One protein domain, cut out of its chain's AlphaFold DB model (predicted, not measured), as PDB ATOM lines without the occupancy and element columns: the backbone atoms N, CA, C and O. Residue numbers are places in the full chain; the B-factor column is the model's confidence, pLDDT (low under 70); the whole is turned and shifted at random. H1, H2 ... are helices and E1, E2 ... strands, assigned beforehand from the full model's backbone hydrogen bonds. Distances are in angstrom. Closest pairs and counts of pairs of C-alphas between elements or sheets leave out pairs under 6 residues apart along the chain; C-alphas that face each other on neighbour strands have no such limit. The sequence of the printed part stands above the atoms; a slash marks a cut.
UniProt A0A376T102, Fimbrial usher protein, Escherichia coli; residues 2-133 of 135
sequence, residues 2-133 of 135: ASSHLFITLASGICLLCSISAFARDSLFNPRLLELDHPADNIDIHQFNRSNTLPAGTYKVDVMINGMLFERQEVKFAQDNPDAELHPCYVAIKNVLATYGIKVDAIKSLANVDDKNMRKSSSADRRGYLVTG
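What this domain is: This is residues 2 to 133 of the 135 residues of the protein "Fimbrial usher protein" of Escherichia coli (UniProt A0A376T102). A small sheet of four strands, curled like part of a barrel, sits in a body from which residues 2 to 25 stick out as a long arm, with H1 as its outer part. H3 lies at the body's end far from that arm. The printed part has 132 residues, in the order H1 H2 E1 E2 E3 H3 E4; the sheet, E3 E2 E1 E4, is mixed. The class is mixed, helices and strands, though named elements hold only 56 residues. It is extended, with a radius of gyration of the C-alphas of 25.1 A and spans of 82 by 46 by 28 A.

Where its parts are: Find C-alpha 57 at (2.434, 75.222, 58.324), where E1, residues 57 to 65, begins its 22.2 A. E2, residues 68 to 78, covers 24.4 A; E3 is residues 87 to 90 and E4 129 to 132, ending at C-alpha 132, (-4.519, 56.896, 55.790). H1, residues 2 to 18, runs 25.7 A from (-25.710, 82.591, -6.494); H2 is residues 46 to 49, H3 93 to 99.

How they stand to each other: E1, E2 and E3 form a meander, each strand the antiparallel neighbour of the one before. In the hairpin E1 and E2, look at N 59 and O 75, 2.9 A apart; in the hairpin E2 and E3, at N 89 and O 76, 2.8 A. E4 is parallel to E1, with N 64 and O 130 at 3.3 A. E1 bends by 66 degrees at residue 60, E2 by 81 degrees at residue 71. The closest C-alphas of E3 and H3, Tyr 90 and Val 96, are 7.6 A apart. H1, H2 and H3 are not on the sheet. In H3 every O i to N i+4 pair is within hydrogen-bond range, in H1 12 of 13; H2 is too short for one.

The domain as a whole: The C-alphas farthest apart, Ala 2 and Lys 116, are 83.9 A apart. The printed part has no cut; the links H1 to H2 and H3 to E4 are long. pLDDT is under 70 in 44 residues, among them 2 to 12 and 121 to 133.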
ATOM      1  N   ALA A   2     -26.369  83.623  -7.323       56.03
ATOM      2  CA  ALA A   2     -25.710  82.591  -6.494       56.03
ATOM      3  C   ALA A   2     -24.386  83.009  -5.805       56.03
ATOM      4  O   ALA A   2     -24.067  82.511  -4.731       56.03
ATOM      5  N   SER A   3     -23.632  83.949  -6.389       55.94
ATOM      6  CA  SER A   3     -22.317  84.373  -5.870       55.94
ATOM      7  C   SER A   3     -22.411  85.141  -4.535       55.94
ATOM      8  O   SER A   3     -21.610  84.926  -3.633       55.94
ATOM      9  N   SER A   4     -23.452  85.965  -4.352       59.16
ATOM     10  CA  SER A   4     -23.624  86.807  -3.154       59.16
ATOM     11  C   SER A   4     -23.898  86.000  -1.880       59.16
ATOM     12  O   SER A   4     -23.369  86.337  -0.825       59.16
ATOM     13  N   HIS A   5     -24.647  84.898  -1.976       58.78
ATOM     14  CA  HIS A   5     -24.917  84.026  -0.829       58.78
ATOM     15  C   HIS A   5     -23.666  83.280  -0.361       58.78
ATOM     16  O   HIS A   5     -23.486  83.100   0.839       58.78
ATOM     17  N   LEU A   6     -22.780  82.918  -1.296       61.97
ATOM     18  CA  LEU A   6     -21.547  82.185  -1.013       61.97
ATOM     19  C   LEU A   6     -20.546  83.056  -0.232       61.97
ATOM     20  O   LEU A   6     -19.948  82.596   0.742       61.97
ATOM     21  N   PHE A   7     -20.443  84.345  -0.580       64.00
ATOM     22  CA  PHE A   7     -19.639  85.313   0.175       64.00
ATOM     23  C   PHE A   7     -20.180  85.563   1.585       64.00
ATOM     24  O   PHE A   7     -19.396  85.633   2.529       64.00
ATOM     25  N   ILE A   8     -21.504  85.649   1.746       69.69
ATOM     26  CA  ILE A   8     -22.132  85.863   3.057       69.69
ATOM     27  C   ILE A   8     -21.895  84.649   3.968       69.69
ATOM     28  O   ILE A   8     -21.506  84.826   5.119       69.69
ATOM     29  N   THR A   9     -22.036  83.423   3.448       67.56
ATOM     30  CA  THR A   9     -21.763  82.198   4.221       67.56
ATOM     31  C   THR A   9     -20.294  82.053   4.610       67.56
ATOM     32  O   THR A   9     -19.986  81.608   5.717       67.56
ATOM     33  N   LEU A  10     -19.375  82.460   3.727       69.00
ATOM     34  CA  LEU A  10     -17.941  82.406   4.001       69.00
ATOM     35  C   LEU A  10     -17.545  83.438   5.069       69.00
ATOM     36  O   LEU A  10     -16.816  83.112   6.003       69.00
ATOM     37  N   ALA A  11     -18.091  84.654   4.984       69.31
ATOM     38  CA  ALA A  11     -17.858  85.712   5.964       69.31
ATOM     39  C   ALA A  11     -18.380  85.338   7.364       69.31
ATOM     40  O   ALA A  11     -17.670  85.528   8.351       69.31
ATOM     41  N   SER A  12     -19.572  84.733   7.466       67.62
ATOM     42  CA  SER A  12     -20.108  84.282   8.758       67.62
ATOM     43  C   SER A  12     -19.295  83.140   9.381       67.62
ATOM     44  O   SER A  12     -19.126  83.105  10.598       67.62
ATOM     45  N   GLY A  13     -18.751  82.230   8.562       72.31
ATOM     46  CA  GLY A  13     -17.894  81.138   9.039       72.31
ATOM     47  C   GLY A  13     -16.568  81.635   9.624       72.31
ATOM     48  O   GLY A  13     -16.122  81.140  10.657       72.31
ATOM     49  N   ILE A  14     -15.976  82.667   9.016       72.19
ATOM     50  CA  ILE A  14     -14.728  83.286   9.491       72.19
ATOM     51  C   ILE A  14     -14.945  84.028  10.821       72.19
ATOM     52  O   ILE A  14     -14.126  83.903  11.729       72.19
ATOM     53  N   CYS A  15     -16.072  84.729  10.995       65.12
ATOM     54  CA  CYS A  15     -16.389  85.395  12.266       65.12
ATOM     55  C   CYS A  15     -16.561  84.416  13.442       65.12
ATOM     56  O   CYS A  15     -16.132  84.718  14.559       65.12
ATOM     57  N   LEU A  16     -17.136  83.229  13.209       65.81
ATOM     58  CA  LEU A  16     -17.260  82.199  14.248       65.81
ATOM     59  C   LEU A  16     -15.895  81.616  14.650       65.81
ATOM     60  O   LEU A  16     -15.674  81.342  15.828       65.81
ATOM     61  N   LEU A  17     -14.951  81.507  13.709       64.94
ATOM     62  CA  LEU A  17     -13.582  81.050  13.978       64.94
ATOM     63  C   LEU A  17     -12.753  82.077  14.768       64.94
ATOM     64  O   LEU A  17     -11.944  81.692  15.608       64.94
ATOM     65  N   CYS A  18     -12.981  83.380  14.571       62.06
ATOM     66  CA  CYS A  18     -12.310  84.433  15.346       62.06
ATOM     67  C   CYS A  18     -12.834  84.590  16.785       62.06
ATOM     68  O   CYS A  18     -12.187  85.246  17.596       62.06
ATOM     69  N   SER A  19     -13.982  84.000  17.126       63.38
ATOM     70  CA  SER A  19     -14.618  84.192  18.439       63.38
ATOM     71  C   SER A  19     -14.066  83.272  19.544       63.38
ATOM     72  O   SER A  19     -14.495  83.370  20.689       63.38
ATOM     73  N   ILE A  20     -13.124  82.372  19.229       63.12
ATOM     74  CA  ILE A  20     -12.704  81.286  20.139       63.12
ATOM     75  C   ILE A  20     -11.518  81.688  21.042       63.12
ATOM     76  O   ILE A  20     -11.201  80.992  22.003       63.12
ATOM     77  N   SER A  21     -10.867  82.832  20.820       61.31
ATOM     78  CA  SER A  21      -9.729  83.262  21.646       61.31
ATOM     79  C   SER A  21     -10.160  84.102  22.855       61.31
ATOM     80  O   SER A  21      -9.786  85.268  22.984       61.31
ATOM     81  N   ALA A  22     -10.940  83.509  23.760       61.88
ATOM     82  CA  ALA A  22     -11.090  84.022  25.118       61.88
ATOM     83  C   ALA A  22      -9.922  83.494  25.963       61.88
ATOM     84  O   ALA A  22     -10.012  82.440  26.589       61.88
ATOM     85  N   PHE A  23      -8.795  84.207  25.951       61.69
ATOM     86  CA  PHE A  23      -7.733  83.960  26.924       61.69
ATOM     87  C   PHE A  23      -8.269  84.338  28.303       61.69
ATOM     88  O   PHE A  23      -8.435  85.522  28.611       61.69
ATOM     89  N   ALA A  24      -8.579  83.334  29.124       63.12
ATOM     90  CA  ALA A  24      -8.802  83.549  30.542       63.12
ATOM     91  C   ALA A  24      -7.525  84.177  31.115       63.12
ATOM     92  O   ALA A  24      -6.448  83.591  31.038       63.12
ATOM     93  N   ARG A  25      -7.628  85.414  31.607       58.69
ATOM     94  CA  ARG A  25      -6.551  86.057  32.363       58.69
ATOM     95  C   ARG A  25      -6.388  85.262  33.653       58.69
ATOM     96  O   ARG A  25      -7.386  85.057  34.346       58.69
ATOM     97  N   ASP A  26      -5.169  84.838  33.968       62.94
ATOM     98  CA  ASP A  26      -4.873  84.234  35.264       62.94
ATOM     99  C   ASP A  26      -5.385  85.163  36.376       62.94
ATOM    100  O   ASP A  26      -5.069  86.358  36.411       62.94
ATOM    101  N   SER A  27      -6.252  84.636  37.242       67.25
ATOM    102  CA  SER A  27      -6.844  85.381  38.353       67.25
ATOM    103  C   SER A  27      -5.795  85.561  39.448       67.25
ATOM    104  O   SER A  27      -5.735  84.780  40.396       67.25
ATOM    105  N   LEU A  28      -4.951  86.580  39.306       80.56
ATOM    106  CA  LEU A  28      -3.945  86.929  40.305       80.56
ATOM    107  C   LEU A  28      -4.584  87.678  41.482       80.56
ATOM    108  O   LEU A  28      -5.376  88.606  41.312       80.56
ATOM    109  N   PHE A  29      -4.207  87.276  42.687       83.38
ATOM    110  CA  PHE A  29      -4.603  87.875  43.945       83.38
ATOM    111  C   PHE A  29      -3.910  89.229  44.149       83.38
ATOM    112  O   PHE A  29      -2.731  89.403  43.839       83.38
ATOM    113  N   ASN A  30      -4.640  90.203  44.695       83.81
ATOM    114  CA  ASN A  30      -4.113  91.541  44.944       83.81
ATOM    115  C   ASN A  30      -3.495  91.633  46.359       83.81
ATOM    116  O   ASN A  30      -4.256  91.615  47.330       83.81
ATOM    117  N   PRO A  31      -2.164  91.815  46.509       81.31
ATOM    118  CA  PRO A  31      -1.503  91.915  47.818       81.31
ATOM    119  C   PRO A  31      -2.043  93.044  48.698       81.31
ATOM    120  O   PRO A  31      -1.998  92.935  49.917       81.31
ATOM    121  N   ARG A  32      -2.575  94.123  48.104       81.56
ATOM    122  CA  ARG A  32      -3.085  95.288  48.849       81.56
ATOM    123  C   ARG A  32      -4.350  94.999  49.659       81.56
ATOM    124  O   ARG A  32      -4.772  95.856  50.422       81.56
ATOM    125  N   LEU A  33      -4.973  93.836  49.460       84.06
ATOM    126  CA  LEU A  33      -6.116  93.386  50.257       84.06
ATOM    127  C   LEU A  33      -5.692  92.731  51.578       84.06
ATOM    128  O   LEU A  33      -6.546  92.463  52.416       84.06
ATOM    129  N   LEU A  34      -4.399  92.449  51.759       79.00
ATOM    130  CA  LEU A  34      -3.867  91.952  53.019       79.00
ATOM    131  C   LEU A  34      -3.460  93.151  53.877       79.00
ATOM    132  O   LEU A  34      -2.596  93.937  53.490       79.00
ATOM    133  N   GLU A  35      -4.074  93.277  55.050       74.81
ATOM    134  CA  GLU A  35      -3.668  94.225  56.091       74.81
ATOM    135  C   GLU A  35      -2.380  93.714  56.749       74.81
ATOM    136  O   GLU A  35      -2.387  93.083  57.802       74.81
ATOM    137  N   LEU A  36      -1.260  93.902  56.057       70.62
ATOM    138  CA  LEU A  36       0.055  93.532  56.554       70.62
ATOM    139  C   LEU A  36       0.636  94.721  57.322       70.62
ATOM    140  O   LEU A  36       0.802  95.801  56.760       70.62
ATOM    141  N   ASP A  37       1.027  94.498  58.579       69.38
ATOM    142  CA  ASP A  37       1.743  95.492  59.399       69.38
ATOM    143  C   ASP A  37       3.134  95.856  58.827       69.38
ATOM    144  O   ASP A  37       3.815  96.754  59.320       69.38
ATOM    145  N   HIS A  38       3.572  95.152  57.777       67.31
ATOM    146  CA  HIS A  38       4.875  95.276  57.130       67.31
ATOM    147  C   HIS A  38       4.713  95.308  55.599       67.31
ATOM    148  O   HIS A  38       3.726  94.778  55.082       67.31
ATOM    149  N   PRO A  39       5.677  95.881  54.847       64.62
ATOM    150  CA  PRO A  39       5.625  95.890  53.387       64.62
ATOM    151  C   PRO A  39       5.464  94.466  52.840       64.62
ATOM    152  O   PRO A  39       6.229  93.568  53.191       64.62
ATOM    153  N   ALA A  40       4.484  94.271  51.954       64.19
ATOM    154  CA  ALA A  40       4.178  92.977  51.334       64.19
ATOM    155  C   ALA A  40       5.310  92.429  50.442       64.19
ATOM    156  O   ALA A  40       5.226  91.301  49.966       64.19
ATOM    157  N   ASP A  41       6.373  93.209  50.230       66.38
ATOM    158  CA  ASP A  41       7.452  92.935  49.280       66.38
ATOM    159  C   ASP A  41       8.272  91.674  49.613       66.38
ATOM    160  O   ASP A  41       8.975  91.162  48.747       66.38
ATOM    161  N   ASN A  42       8.179  91.149  50.843       68.06
ATOM    162  CA  ASN A  42       8.921  89.960  51.286       68.06
ATOM    163  C   ASN A  42       8.023  88.791  51.743       68.06
ATOM    164  O   ASN A  42       8.495  87.883  52.428       68.06
ATOM    165  N   ILE A  43       6.728  88.814  51.416       75.00
ATOM    166  CA  ILE A  43       5.786  87.747  51.783       75.00
ATOM    167  C   ILE A  43       5.348  87.023  50.512       75.00
ATOM    168  O   ILE A  43       4.782  87.630  49.605       75.00
ATOM    169  N   ASP A  44       5.590  85.713  50.455       77.69
ATOM    170  CA  ASP A  44       5.107  84.887  49.351       77.69
ATOM    171  C   ASP A  44       3.582  84.717  49.446       77.69
ATOM    172  O   ASP A  44       3.054  84.014  50.307       77.69
ATOM    173  N   ILE A  45       2.871  85.398  48.549       82.00
ATOM    174  CA  ILE A  45       1.410  85.353  48.415       82.00
ATOM    175  C   ILE A  45       0.956  84.530  47.205       82.00
ATOM    176  O   ILE A  45      -0.231  84.522  46.873       82.00
ATOM    177  N   HIS A  46       1.874  83.824  46.538       80.62
ATOM    178  CA  HIS A  46       1.581  83.062  45.325       80.62
ATOM    179  C   HIS A  46       0.512  81.982  45.549       80.62
ATOM    180  O   HIS A  46      -0.283  81.686  44.658       80.62
ATOM    181  N   GLN A  47       0.418  81.451  46.771       80.50
ATOM    182  CA  GLN A  47      -0.617  80.498  47.172       80.50
ATOM    183  C   GLN A  47      -2.053  80.996  46.935       80.50
ATOM    184  O   GLN A  47      -2.936  80.192  46.666       80.50
ATOM    185  N   PHE A  48      -2.311  82.306  47.006       83.38
ATOM    186  CA  PHE A  48      -3.665  82.842  46.838       83.38
ATOM    187  C   PHE A  48      -4.099  82.914  45.369       83.38
ATOM    188  O   PHE A  48      -5.287  83.047  45.088       83.38
ATOM    189  N   ASN A  49      -3.158  82.774  44.431       82.81
ATOM    190  CA  ASN A  49      -3.452  82.689  42.998       82.81
ATOM    191  C   ASN A  49      -3.990  81.313  42.599       82.81
ATOM    192  O   ASN A  49      -4.394  81.109  41.455       82.81
ATOM    193  N   ARG A  50      -3.977  80.350  43.525       79.44
ATOM    194  CA  ARG A  50      -4.460  78.999  43.295       79.44
ATOM    195  C   ARG A  50      -5.690  78.699  44.115       79.44
ATOM    196  O   ARG A  50      -5.802  79.022  45.294       79.44
ATOM    197  N   SER A  51      -6.604  77.977  43.485       74.19
ATOM    198  CA  SER A  51      -7.710  77.365  44.197       74.19
ATOM    199  C   SER A  51      -7.195  76.276  45.132       74.19
ATOM    200  O   SER A  51      -6.394  75.436  44.721       74.19
ATOM    201  N   ASN A  52      -7.767  76.217  46.334       66.50
ATOM    202  CA  ASN A  52      -7.659  75.063  47.224       66.50
ATOM    203  C   ASN A  52      -6.232  74.759  47.724       66.50
ATOM    204  O   ASN A  52      -5.900  73.599  47.963       66.50
ATOM    205  N   THR A  53      -5.394  75.787  47.899       75.50
ATOM    206  CA  THR A  53      -4.056  75.645  48.493       75.50
ATOM    207  C   THR A  53      -3.942  76.424  49.796       75.50
ATOM    208  O   THR A  53      -4.422  77.552  49.900       75.50
ATOM    209  N   LEU A  54      -3.287  75.820  50.784       82.62
ATOM    210  CA  LEU A  54      -2.885  76.461  52.034       82.62
ATOM    211  C   LEU A  54      -1.350  76.577  52.061       82.62
ATOM    212  O   LEU A  54      -0.683  75.791  51.380       82.62
ATOM    213  N   PRO A  55      -0.784  77.522  52.831       85.12
ATOM    214  CA  PRO A  55       0.655  77.566  53.064       85.12
ATOM    215  C   PRO A  55       1.160  76.305  53.765       85.12
ATOM    216  O   PRO A  55       0.429  75.624  54.484       85.12
ATOM    217  N   ALA A  56       2.458  76.038  53.641       87.50
ATOM    218  CA  ALA A  56       3.131  75.138  54.568       87.50
ATOM    219  C   ALA A  56       3.026  75.680  56.004       87.50
ATOM    220  O   ALA A  56       3.220  76.870  56.258       87.50
ATOM    221  N   GLY A  57       2.729  74.803  56.960       89.00
ATOM    222  CA  GLY A  57       2.434  75.222  58.324       89.00
ATOM    223  C   GLY A  57       1.911  74.091  59.197       89.00
ATOM    224  O   GLY A  57       1.775  72.951  58.755       89.00
ATOM    225  N   THR A  58       1.635  74.405  60.459       91.25
ATOM    226  CA  THR A  58       1.024  73.464  61.403       91.25
ATOM    227  C   THR A  58      -0.467  73.736  61.492       91.25
ATOM    228  O   THR A  58      -0.878  74.865  61.754       91.25
ATOM    229  N   TYR A  59      -1.274  72.694  61.307       89.69
ATOM    230  CA  TYR A  59      -2.728  72.788  61.299       89.69
ATOM    231  C   TYR A  59      -3.347  71.784  62.265       89.69
ATOM    232  O   TYR A  59      -2.886  70.649  62.379       89.69
ATOM    233  N   LYS A  60      -4.428  72.196  62.935       90.75
ATOM    234  CA  LYS A  60      -5.312  71.281  63.666       90.75
ATOM    235  C   LYS A  60      -6.217  70.586  62.659       90.75
ATOM    236  O   LYS A  60      -7.063  71.238  62.054       90.75
ATOM    237  N   VAL A  61      -6.018  69.286  62.483       87.31
ATOM    238  CA  VAL A  61      -6.732  68.466  61.500       87.31
ATOM    239  C   VAL A  61      -7.428  67.297  62.179       87.31
ATOM    240  O   VAL A  61      -6.982  66.807  63.218       87.31
ATOM    241  N   ASP A  62      -8.516  66.845  61.567       89.06
ATOM    242  CA  ASP A  62      -9.197  65.617  61.953       89.06
ATOM    243  C   ASP A  62      -8.554  64.451  61.194       89.06
ATOM    244  O   ASP A  62      -8.521  64.420  59.965       89.06
ATOM    245  N   VAL A  63      -8.004  63.480  61.911       83.56
ATOM    246  CA  VAL A  63      -7.434  62.271  61.311       83.56
ATOM    247  C   VAL A  63      -8.561  61.283  61.060       83.56
ATOM    248  O   VAL A  63      -9.304  60.930  61.977       83.56
ATOM    249  N   MET A  64      -8.673  60.822  59.815       83.62
ATOM    250  CA  MET A  64      -9.704  59.880  59.392       83.62
ATOM    251  C   MET A  64      -9.055  58.572  58.942       83.62
ATOM    252  O   MET A  64      -8.271  58.552  57.995       83.62
ATOM    253  N   ILE A  65      -9.421  57.462  59.576       81.00
ATOM    254  CA  ILE A  65      -8.942  56.121  59.212       81.00
ATOM    255  C   ILE A  65     -10.129  55.346  58.652       81.00
ATOM    256  O   ILE A  65     -11.156  55.215  59.316       81.00
ATOM    257  N   ASN A  66     -10.019  54.853  57.414       80.81
ATOM    258  CA  ASN A  66     -11.116  54.161  56.716       80.81
ATOM    259  C   ASN A  66     -12.446  54.951  56.709       80.81
ATOM    260  O   ASN A  66     -13.527  54.371  56.777       80.81
ATOM    261  N   GLY A  67     -12.370  56.286  56.653       82.25
ATOM    262  CA  GLY A  67     -13.539  57.175  56.664       82.25
ATOM    263  C   GLY A  67     -14.168  57.420  58.041       82.25
ATOM    264  O   GLY A  67     -15.183  58.107  58.114       82.25
ATOM    265  N   MET A  68     -13.583  56.895  59.121       83.19
ATOM    266  CA  MET A  68     -14.025  57.138  60.495       83.19
ATOM    267  C   MET A  68     -13.092  58.120  61.202       83.19
ATOM    268  O   MET A  68     -11.872  58.032  61.047       83.19
ATOM    269  N   LEU A  69     -13.666  59.023  62.004       85.38
ATOM    270  CA  LEU A  69     -12.894  59.947  62.836       85.38
ATOM    271  C   LEU A  69     -12.111  59.150  63.873       85.38
ATOM    272  O   LEU A  69     -12.705  58.453  64.694       85.38
ATOM    273  N   PHE A  70     -10.789  59.276  63.830       85.38
ATOM    274  CA  PHE A  70      -9.910  58.725  64.849       85.38
ATOM    275  C   PHE A  70      -9.698  59.754  65.957       85.38
ATOM    276  O   PHE A  70     -10.133  59.552  67.087       85.38
ATOM    277  N   GLU A  71      -9.094  60.895  65.619       87.69
ATOM    278  CA  GLU A  71      -8.830  61.970  66.574       87.69
ATOM    279  C   GLU A  71      -8.606  63.317  65.878       87.69
ATOM    280  O   GLU A  71      -8.423  63.382  64.662       87.69
ATOM    281  N   ARG A  72      -8.563  64.392  66.670       89.56
ATOM    282  CA  ARG A  72      -8.127  65.720  66.230       89.56
ATOM    283  C   ARG A  72      -6.744  66.011  66.796       89.56
ATOM    284  O   ARG A  72      -6.581  66.017  68.013       89.56
ATOM    285  N   GLN A  73      -5.777  66.315  65.936       88.19
ATOM    286  CA  GLN A  73      -4.404  66.610  66.356       88.19
ATOM    287  C   GLN A  73      -3.764  67.724  65.524       88.19
ATOM    288  O   GLN A  73      -4.230  68.071  64.437       88.19
ATOM    289  N   GLU A  74      -2.676  68.285  66.045       90.50
ATOM    290  CA  GLU A  74      -1.825  69.211  65.303       90.50
ATOM    291  C   GLU A  74      -0.849  68.436  64.419       90.50
ATOM    292  O   GLU A  74      -0.065  67.621  64.902       90.50
ATOM    293  N   VAL A  75      -0.882  68.703  63.114       87.19
ATOM    294  CA  VAL A  75       0.005  68.079  62.128       87.19
ATOM    295  C   VAL A  75       0.741  69.169  61.368       87.19
ATOM    296  O   VAL A  75       0.149  70.162  60.940       87.19
ATOM    297  N   LYS A  76       2.049  68.979  61.189       89.94
ATOM    298  CA  LYS A  76       2.871  69.842  60.343       89.94
ATOM    299  C   LYS A  76       2.722  69.414  58.889       89.94
ATOM    300  O   LYS A  76       2.900  68.244  58.571       89.94
ATOM    301  N   PHE A  77       2.456  70.366  58.010       88.50
ATOM    302  CA  PHE A  77       2.391  70.172  56.571       88.50
ATOM    303  C   PHE A  77       3.540  70.905  55.893       88.50
ATOM    304  O   PHE A  77       3.889  72.027  56.267       88.50
ATOM    305  N   ALA A  78       4.130  70.257  54.896       87.81
ATOM    306  CA  ALA A  78       5.178  70.829  54.071       87.81
ATOM    307  C   ALA A  78       4.806  70.724  52.592       87.81
ATOM    308  O   ALA A  78       3.957  69.926  52.199       87.81
ATOM    309  N   GLN A  79       5.471  71.541  51.787       84.94
ATOM    310  CA  GLN A  79       5.420  71.506  50.334       84.94
ATOM    311  C   GLN A  79       6.835  71.334  49.800       84.94
ATOM    312  O   GLN A  79       7.803  71.784  50.414       84.94
ATOM    313  N   ASP A  80       6.949  70.664  48.659       84.94
ATOM    314  CA  ASP A  80       8.244  70.423  48.013       84.94
ATOM    315  C   ASP A  80       8.708  71.613  47.182       84.94
ATOM    316  O   ASP A  80       9.900  71.873  47.051       84.94
ATOM    317  N   ASN A  81       7.744  72.329  46.620       85.69
ATOM    318  CA  ASN A  81       7.907  73.578  45.904       85.69
ATOM    319  C   ASN A  81       6.610  74.394  46.085       85.69
ATOM    320  O   ASN A  81       5.609  73.818  46.520       85.69
ATOM    321  N   PRO A  82       6.593  75.699  45.760       81.06
ATOM    322  CA  PRO A  82       5.420  76.551  45.974       81.06
ATOM    323  C   PRO A  82       4.149  76.002  45.319       81.06
ATOM    324  O   PRO A  82       3.047  76.244  45.809       81.06
ATOM    325  N   ASP A  83       4.313  75.258  44.223       80.94
ATOM    326  CA  ASP A  83       3.261  74.728  43.357       80.94
ATOM    327  C   ASP A  83       2.803  73.315  43.711       80.94
ATOM    328  O   ASP A  83       1.834  72.819  43.138       80.94
ATOM    329  N   ALA A  84       3.469  72.680  44.671       83.12
ATOM    330  CA  ALA A  84       3.165  71.332  45.101       83.12
ATOM    331  C   ALA A  84       1.974  71.304  46.065       83.12
ATOM    332  O   ALA A  84       1.715  72.237  46.832       83.12
ATOM    333  N   GLU A  85       1.275  70.173  46.079       82.25
ATOM    334  CA  GLU A  85       0.284  69.891  47.113       82.25
ATOM    335  C   GLU A  85       0.954  69.773  48.490       82.25
ATOM    336  O   GLU A  85       2.080  69.282  48.625       82.25
ATOM    337  N   LEU A  86       0.241  70.220  49.527       83.69
ATOM    338  CA  LEU A  86       0.662  70.022  50.908       83.69
ATOM    339  C   LEU A  86       0.656  68.536  51.248       83.69
ATOM    340  O   LEU A  86      -0.325  67.828  51.014       83.69
ATOM    341  N   HIS A  87       1.717  68.085  51.902       84.44
ATOM    342  CA  HIS A  87       1.790  66.745  52.464       84.44
ATOM    343  C   HIS A  87       2.054  66.805  53.970       84.44
ATOM    344  O   HIS A  87       2.824  67.648  54.447       84.44
ATOM    345  N   PRO A  88       1.398  65.930  54.749       85.44
ATOM    346  CA  PRO A  88       1.638  65.853  56.175       85.44
ATOM    347  C   PRO A  88       3.005  65.244  56.462       85.44
ATOM    348  O   PRO A  88       3.448  64.279  55.830       85.44
ATOM    349  N   CYS A  89       3.651  65.803  57.470       86.31
ATOM    350  CA  CYS A  89       4.980  65.451  57.909       86.31
ATOM    351  C   CYS A  89       4.927  64.885  59.326       86.31
ATOM    352  O   CYS A  89       4.520  65.571  60.263       86.31
ATOM    353  N   TYR A  90       5.402  63.651  59.483       83.38
ATOM    354  CA  TYR A  90       5.473  62.978  60.777       83.38
ATOM    355  C   TYR A  90       6.912  62.648  61.153       83.38
ATOM    356  O   TYR A  90       7.726  62.266  60.308       83.38
ATOM    357  N   VAL A  91       7.208  62.768  62.445       81.50
ATOM    358  CA  VAL A  91       8.396  62.186  63.079       81.50
ATOM    359  C   VAL A  91       8.011  60.799  63.587       81.50
ATOM    360  O   VAL A  91       6.871  60.605  64.004       81.50
ATOM    361  N   ALA A  92       8.926  59.829  63.525       81.88
ATOM    362  CA  ALA A  92       8.647  58.438  63.893       81.88
ATOM    363  C   ALA A  92       7.381  57.875  63.209       81.88
ATOM    364  O   ALA A  92       6.503  57.301  63.856       81.88
ATOM    365  N   ILE A  93       7.280  58.042  61.882       80.38
ATOM    366  CA  ILE A  93       6.102  57.662  61.077       80.38
ATOM    367  C   ILE A  93       5.638  56.219  61.334       80.38
ATOM    368  O   ILE A  93       4.440  55.958  61.337       80.38
ATOM    369  N   LYS A  94       6.556  55.285  61.614       81.75
ATOM    370  CA  LYS A  94       6.213  53.896  61.952       81.75
ATOM    371  C   LYS A  94       5.335  53.813  63.200       81.75
ATOM    372  O   LYS A  94       4.333  53.107  63.190       81.75
ATOM    373  N   ASN A  95       5.684  54.557  64.246       85.12
ATOM    374  CA  ASN A  95       4.929  54.577  65.494       85.12
ATOM    375  C   ASN A  95       3.549  55.229  65.311       85.12
ATOM    376  O   ASN A  95       2.546  54.728  65.815       85.12
ATOM    377  N   VAL A  96       3.487  56.304  64.520       82.69
ATOM    378  CA  VAL A  96       2.221  56.969  64.171       82.69
ATOM    379  C   VAL A  96       1.291  56.003  63.430       82.69
ATOM    380  O   VAL A  96       0.152  55.800  63.842       82.69
ATOM    381  N   LEU A  97       1.785  55.333  62.384       82.25
ATOM    382  CA  LEU A  97       0.994  54.366  61.618       82.25
ATOM    383  C   LEU A  97       0.578  53.156  62.471       82.25
ATOM    384  O   LEU A  97      -0.557  52.697  62.364       82.25
ATOM    385  N   ALA A  98       1.454  52.666  63.353       84.56
ATOM    386  CA  ALA A  98       1.126  51.583  64.278       84.56
ATOM    387  C   ALA A  98       0.016  51.977  65.269       84.56
ATOM    388  O   ALA A  98      -0.877  51.174  65.533       84.56
ATOM    389  N   THR A  99       0.020  53.224  65.755       84.88
ATOM    390  CA  THR A  99      -1.035  53.773  66.630       84.88
ATOM    391  C   THR A  99      -2.390  53.827  65.918       84.88
ATOM    392  O   THR A  99      -3.428  53.588  66.525       84.88
ATOM    393  N   TYR A 100      -2.376  54.042  64.601       82.31
ATOM    394  CA  TYR A 100      -3.552  53.972  63.729       82.31
ATOM    395  C   TYR A 100      -3.981  52.540  63.378       82.31
ATOM    396  O   TYR A 100      -4.918  52.344  62.606       82.31
ATOM    397  N   GLY A 101      -3.314  51.524  63.933       81.19
ATOM    398  CA  GLY A 101      -3.615  50.114  63.689       81.19
ATOM    399  C   GLY A 101      -3.099  49.589  62.347       81.19
ATOM    400  O   GLY A 101      -3.499  48.510  61.911       81.19
ATOM    401  N   ILE A 102      -2.208  50.323  61.674       81.75
ATOM    402  CA  ILE A 102      -1.625  49.904  60.397       81.75
ATOM    403  C   ILE A 102      -0.480  48.934  60.670       81.75
ATOM    404  O   ILE A 102       0.446  49.217  61.431       81.75
ATOM    405  N   LYS A 103      -0.509  47.781  59.999       84.31
ATOM    406  CA  LYS A 103       0.534  46.759  60.116       84.31
ATOM    407  C   LYS A 103       1.794  47.181  59.354       84.31
ATOM    408  O   LYS A 103       1.982  46.817  58.195       84.31
ATOM    409  N   VAL A 104       2.658  47.943  60.020       82.25
ATOM    410  CA  VAL A 104       3.891  48.508  59.442       82.25
ATOM    411  C   VAL A 104       4.843  47.452  58.873       82.25
ATOM    412  O   VAL A 104       5.443  47.686  57.829       82.25
ATOM    413  N   ASP A 105       4.899  46.257  59.468       83.38
ATOM    414  CA  ASP A 105       5.753  45.152  58.997       83.38
ATOM    415  C   ASP A 105       5.328  44.595  57.632       83.38
ATOM    416  O   ASP A 105       6.127  43.996  56.914       83.38
ATOM    417  N   ALA A 106       4.060  44.782  57.251       82.94
ATOM    418  CA  ALA A 106       3.566  44.359  55.945       82.94
ATOM    419  C   ALA A 106       4.020  45.305  54.816       82.94
ATOM    420  O   ALA A 106       3.982  44.933  53.642       82.94
ATOM    421  N   ILE A 107       4.464  46.520  55.153       80.25
ATOM    422  CA  ILE A 107       4.797  47.567  54.190       80.25
ATOM    423  C   ILE A 107       6.318  47.628  54.020       80.25
ATOM    424  O   ILE A 107       7.039  48.288  54.766       80.25
ATOM    425  N   LYS A 108       6.824  46.961  52.978       82.75
ATOM    426  CA  LYS A 108       8.270  46.863  52.696       82.75
ATOM    427  C   LYS A 108       8.955  48.225  52.522       82.75
ATOM    428  O   LYS A 108      10.115  48.371  52.892       82.75
ATOM    429  N   SER A 109       8.244  49.228  51.999       79.56
ATOM    430  CA  SER A 109       8.773  50.587  51.809       79.56
ATOM    431  C   SER A 109       9.055  51.324  53.123       79.56
ATOM    432  O   SER A 109       9.853  52.258  53.127       79.56
ATOM    433  N   LEU A 110       8.462  50.892  54.242       75.31
ATOM    434  CA  LEU A 110       8.715  51.459  55.567       75.31
ATOM    435  C   LEU A 110       9.925  50.822  56.265       75.31
ATOM    436  O   LEU A 110      10.422  51.405  57.223       75.31
ATOM    437  N   ALA A 111      10.448  49.679  55.805       76.81
ATOM    438  CA  ALA A 111      11.493  48.935  56.518       76.81
ATOM    439  C   ALA A 111      12.736  49.794  56.827       76.81
ATOM    440  O   ALA A 111      13.164  49.859  57.980       76.81
ATOM    441  N   ASN A 112      13.232  50.540  55.836       77.56
ATOM    442  CA  ASN A 112      14.431  51.382  55.941       77.56
ATOM    443  C   ASN A 112      14.131  52.851  56.315       77.56
ATOM    444  O   ASN A 112      14.843  53.771  55.918       77.56
ATOM    445  N   VAL A 113      13.015  53.104  57.001       77.25
ATOM    446  CA  VAL A 113      12.671  54.455  57.456       77.25
ATOM    447  C   VAL A 113      13.170  54.670  58.883       77.25
ATOM    448  O   VAL A 113      12.772  53.939  59.791       77.25
ATOM    449  N   ASP A 114      14.021  55.684  59.056       76.75
ATOM    450  CA  ASP A 114      14.536  56.135  60.353       76.75
ATOM    451  C   ASP A 114      13.510  56.979  61.117       76.75
ATOM    452  O   ASP A 114      12.887  57.877  60.547       76.75
ATOM    453  N   ASP A 115      13.414  56.770  62.431       73.62
ATOM    454  CA  ASP A 115      12.420  57.446  63.275       73.62
ATOM    455  C   ASP A 115      12.769  58.903  63.616       73.62
ATOM    456  O   ASP A 115      11.899  59.674  64.020       73.62
ATOM    457  N   LYS A 116      14.031  59.307  63.433       72.12
ATOM    458  CA  LYS A 116      14.507  60.664  63.760       72.12
ATOM    459  C   LYS A 116      14.230  61.691  62.666       72.12
ATOM    460  O   LYS A 116      14.248  62.888  62.944       72.12
ATOM    461  N   ASN A 117      13.984  61.239  61.440       74.81
ATOM    462  CA  ASN A 117      13.808  62.131  60.303       74.81
ATOM    463  C   ASN A 117      12.328  62.345  60.015       74.81
ATOM    464  O   ASN A 117      11.534  61.406  60.005       74.81
ATOM    465  N   MET A 118      11.971  63.596  59.737       70.25
ATOM    466  CA  MET A 118      10.623  63.953  59.324       70.25
ATOM    467  C   MET A 118      10.337  63.354  57.943       70.25
ATOM    468  O   MET A 118      11.102  63.559  56.996       70.25
ATOM    469  N   ARG A 119       9.253  62.584  57.830       78.56
ATOM    470  CA  ARG A 119       8.870  61.896  56.592       78.56
ATOM    471  C   ARG A 119       7.477  62.307  56.146       78.56
ATOM    472  O   ARG A 119       6.581  62.518  56.963       78.56
ATOM    473  N   LYS A 120       7.327  62.381  54.825       75.12
ATOM    474  CA  LYS A 120       6.056  62.629  54.147       75.12
ATOM    475  C   LYS A 120       5.170  61.399  54.304       75.12
ATOM    476  O   LYS A 120       5.633  60.288  54.040       75.12
ATOM    477  N   SER A 121       3.923  61.589  54.711       64.75
ATOM    478  CA  SER A 121       2.893  60.552  54.605       64.75
ATOM    479  C   SER A 121       2.051  60.786  53.347       64.75
ATOM    480  O   SER A 121       1.902  61.924  52.898       64.75
ATOM    481  N   SER A 122       1.555  59.712  52.727       52.44
ATOM    482  CA  SER A 122       0.801  59.802  51.476       52.44
ATOM    483  C   SER A 122      -0.536  60.516  51.694       52.44
ATOM    484  O   SER A 122      -1.401  59.980  52.378       52.44
ATOM    485  N   SER A 123      -0.664  61.684  51.055       46.38
ATOM    486  CA  SER A 123      -1.882  62.429  50.702       46.38
ATOM    487  C   SER A 123      -2.869  62.740  51.840       46.38
ATOM    488  O   SER A 123      -3.601  61.887  52.335       46.38
ATOM    489  N   ALA A 124      -2.937  64.020  52.215       46.59
ATOM    490  CA  ALA A 124      -4.101  64.553  52.910       46.59
ATOM    491  C   ALA A 124      -5.229  64.797  51.897       46.59
ATOM    492  O   ALA A 124      -5.008  65.403  50.851       46.59
ATOM    493  N   ASP A 125      -6.432  64.314  52.204       42.31
ATOM    494  CA  ASP A 125      -7.604  64.527  51.359       42.31
ATOM    495  C   ASP A 125      -8.198  65.926  51.590       42.31
ATOM    496  O   ASP A 125      -8.114  66.511  52.675       42.31
ATOM    497  N   ARG A 126      -8.856  66.420  50.537       41.66
ATOM    498  CA  ARG A 126      -9.373  67.772  50.245       41.66
ATOM    499  C   ARG A 126     -10.302  68.423  51.283       41.66
ATOM    500  O   ARG A 126     -10.862  69.478  51.010       41.66
ATOM    501  N   ARG A 127     -10.496  67.832  52.459       42.22
ATOM    502  CA  ARG A 127     -11.356  68.355  53.538       42.22
ATOM    503  C   ARG A 127     -10.616  68.548  54.866       42.22
ATOM    504  O   ARG A 127     -11.256  68.688  55.901       42.22
ATOM    505  N   GLY A 128      -9.280  68.557  54.843       40.56
ATOM    506  CA  GLY A 128      -8.477  68.614  56.067       40.56
ATOM    507  C   GLY A 128      -8.456  67.280  56.811       40.56
ATOM    508  O   GLY A 128      -8.254  67.259  58.022       40.56
ATOM    509  N   TYR A 129      -8.673  66.177  56.084       45.28
ATOM    510  CA  TYR A 129      -8.590  64.832  56.627       45.28
ATOM    511  C   TYR A 129      -7.289  64.183  56.201       45.28
ATOM    512  O   TYR A 129      -6.965  64.103  55.015       45.28
ATOM    513  N   LEU A 130      -6.552  63.674  57.177       51.09
ATOM    514  CA  LEU A 130      -5.433  62.798  56.887       51.09
ATOM    515  C   LEU A 130      -5.998  61.414  56.576       51.09
ATOM    516  O   LEU A 130      -6.356  60.682  57.492       51.09
ATOM    517  N   VAL A 131      -6.156  61.101  55.289       49.66
ATOM    518  CA  VAL A 131      -6.706  59.820  54.838       49.66
ATOM    519  C   VAL A 131      -5.564  58.824  54.754       49.66
ATOM    520  O   VAL A 131      -4.891  58.688  53.736       49.66
ATOM    521  N   THR A 132      -5.338  58.103  55.846       49.06
ATOM    522  CA  THR A 132      -4.519  56.896  55.790       49.06
ATOM    523  C   THR A 132      -5.429  55.729  55.405       49.06
ATOM    524  O   THR A 132      -6.287  55.298  56.174       49.06
ATOM    525  N   GLY A 133      -5.319  55.284  54.152       37.56
ATOM    526  CA  GLY A 133      -6.071  54.131  53.656       37.56
ATOM    527  C   GLY A 133      -6.697  54.330  52.282       37.56
ATOM    528  O   GLY A 133      -7.909  54.486  52.153       37.56
TER     529      GLY A 133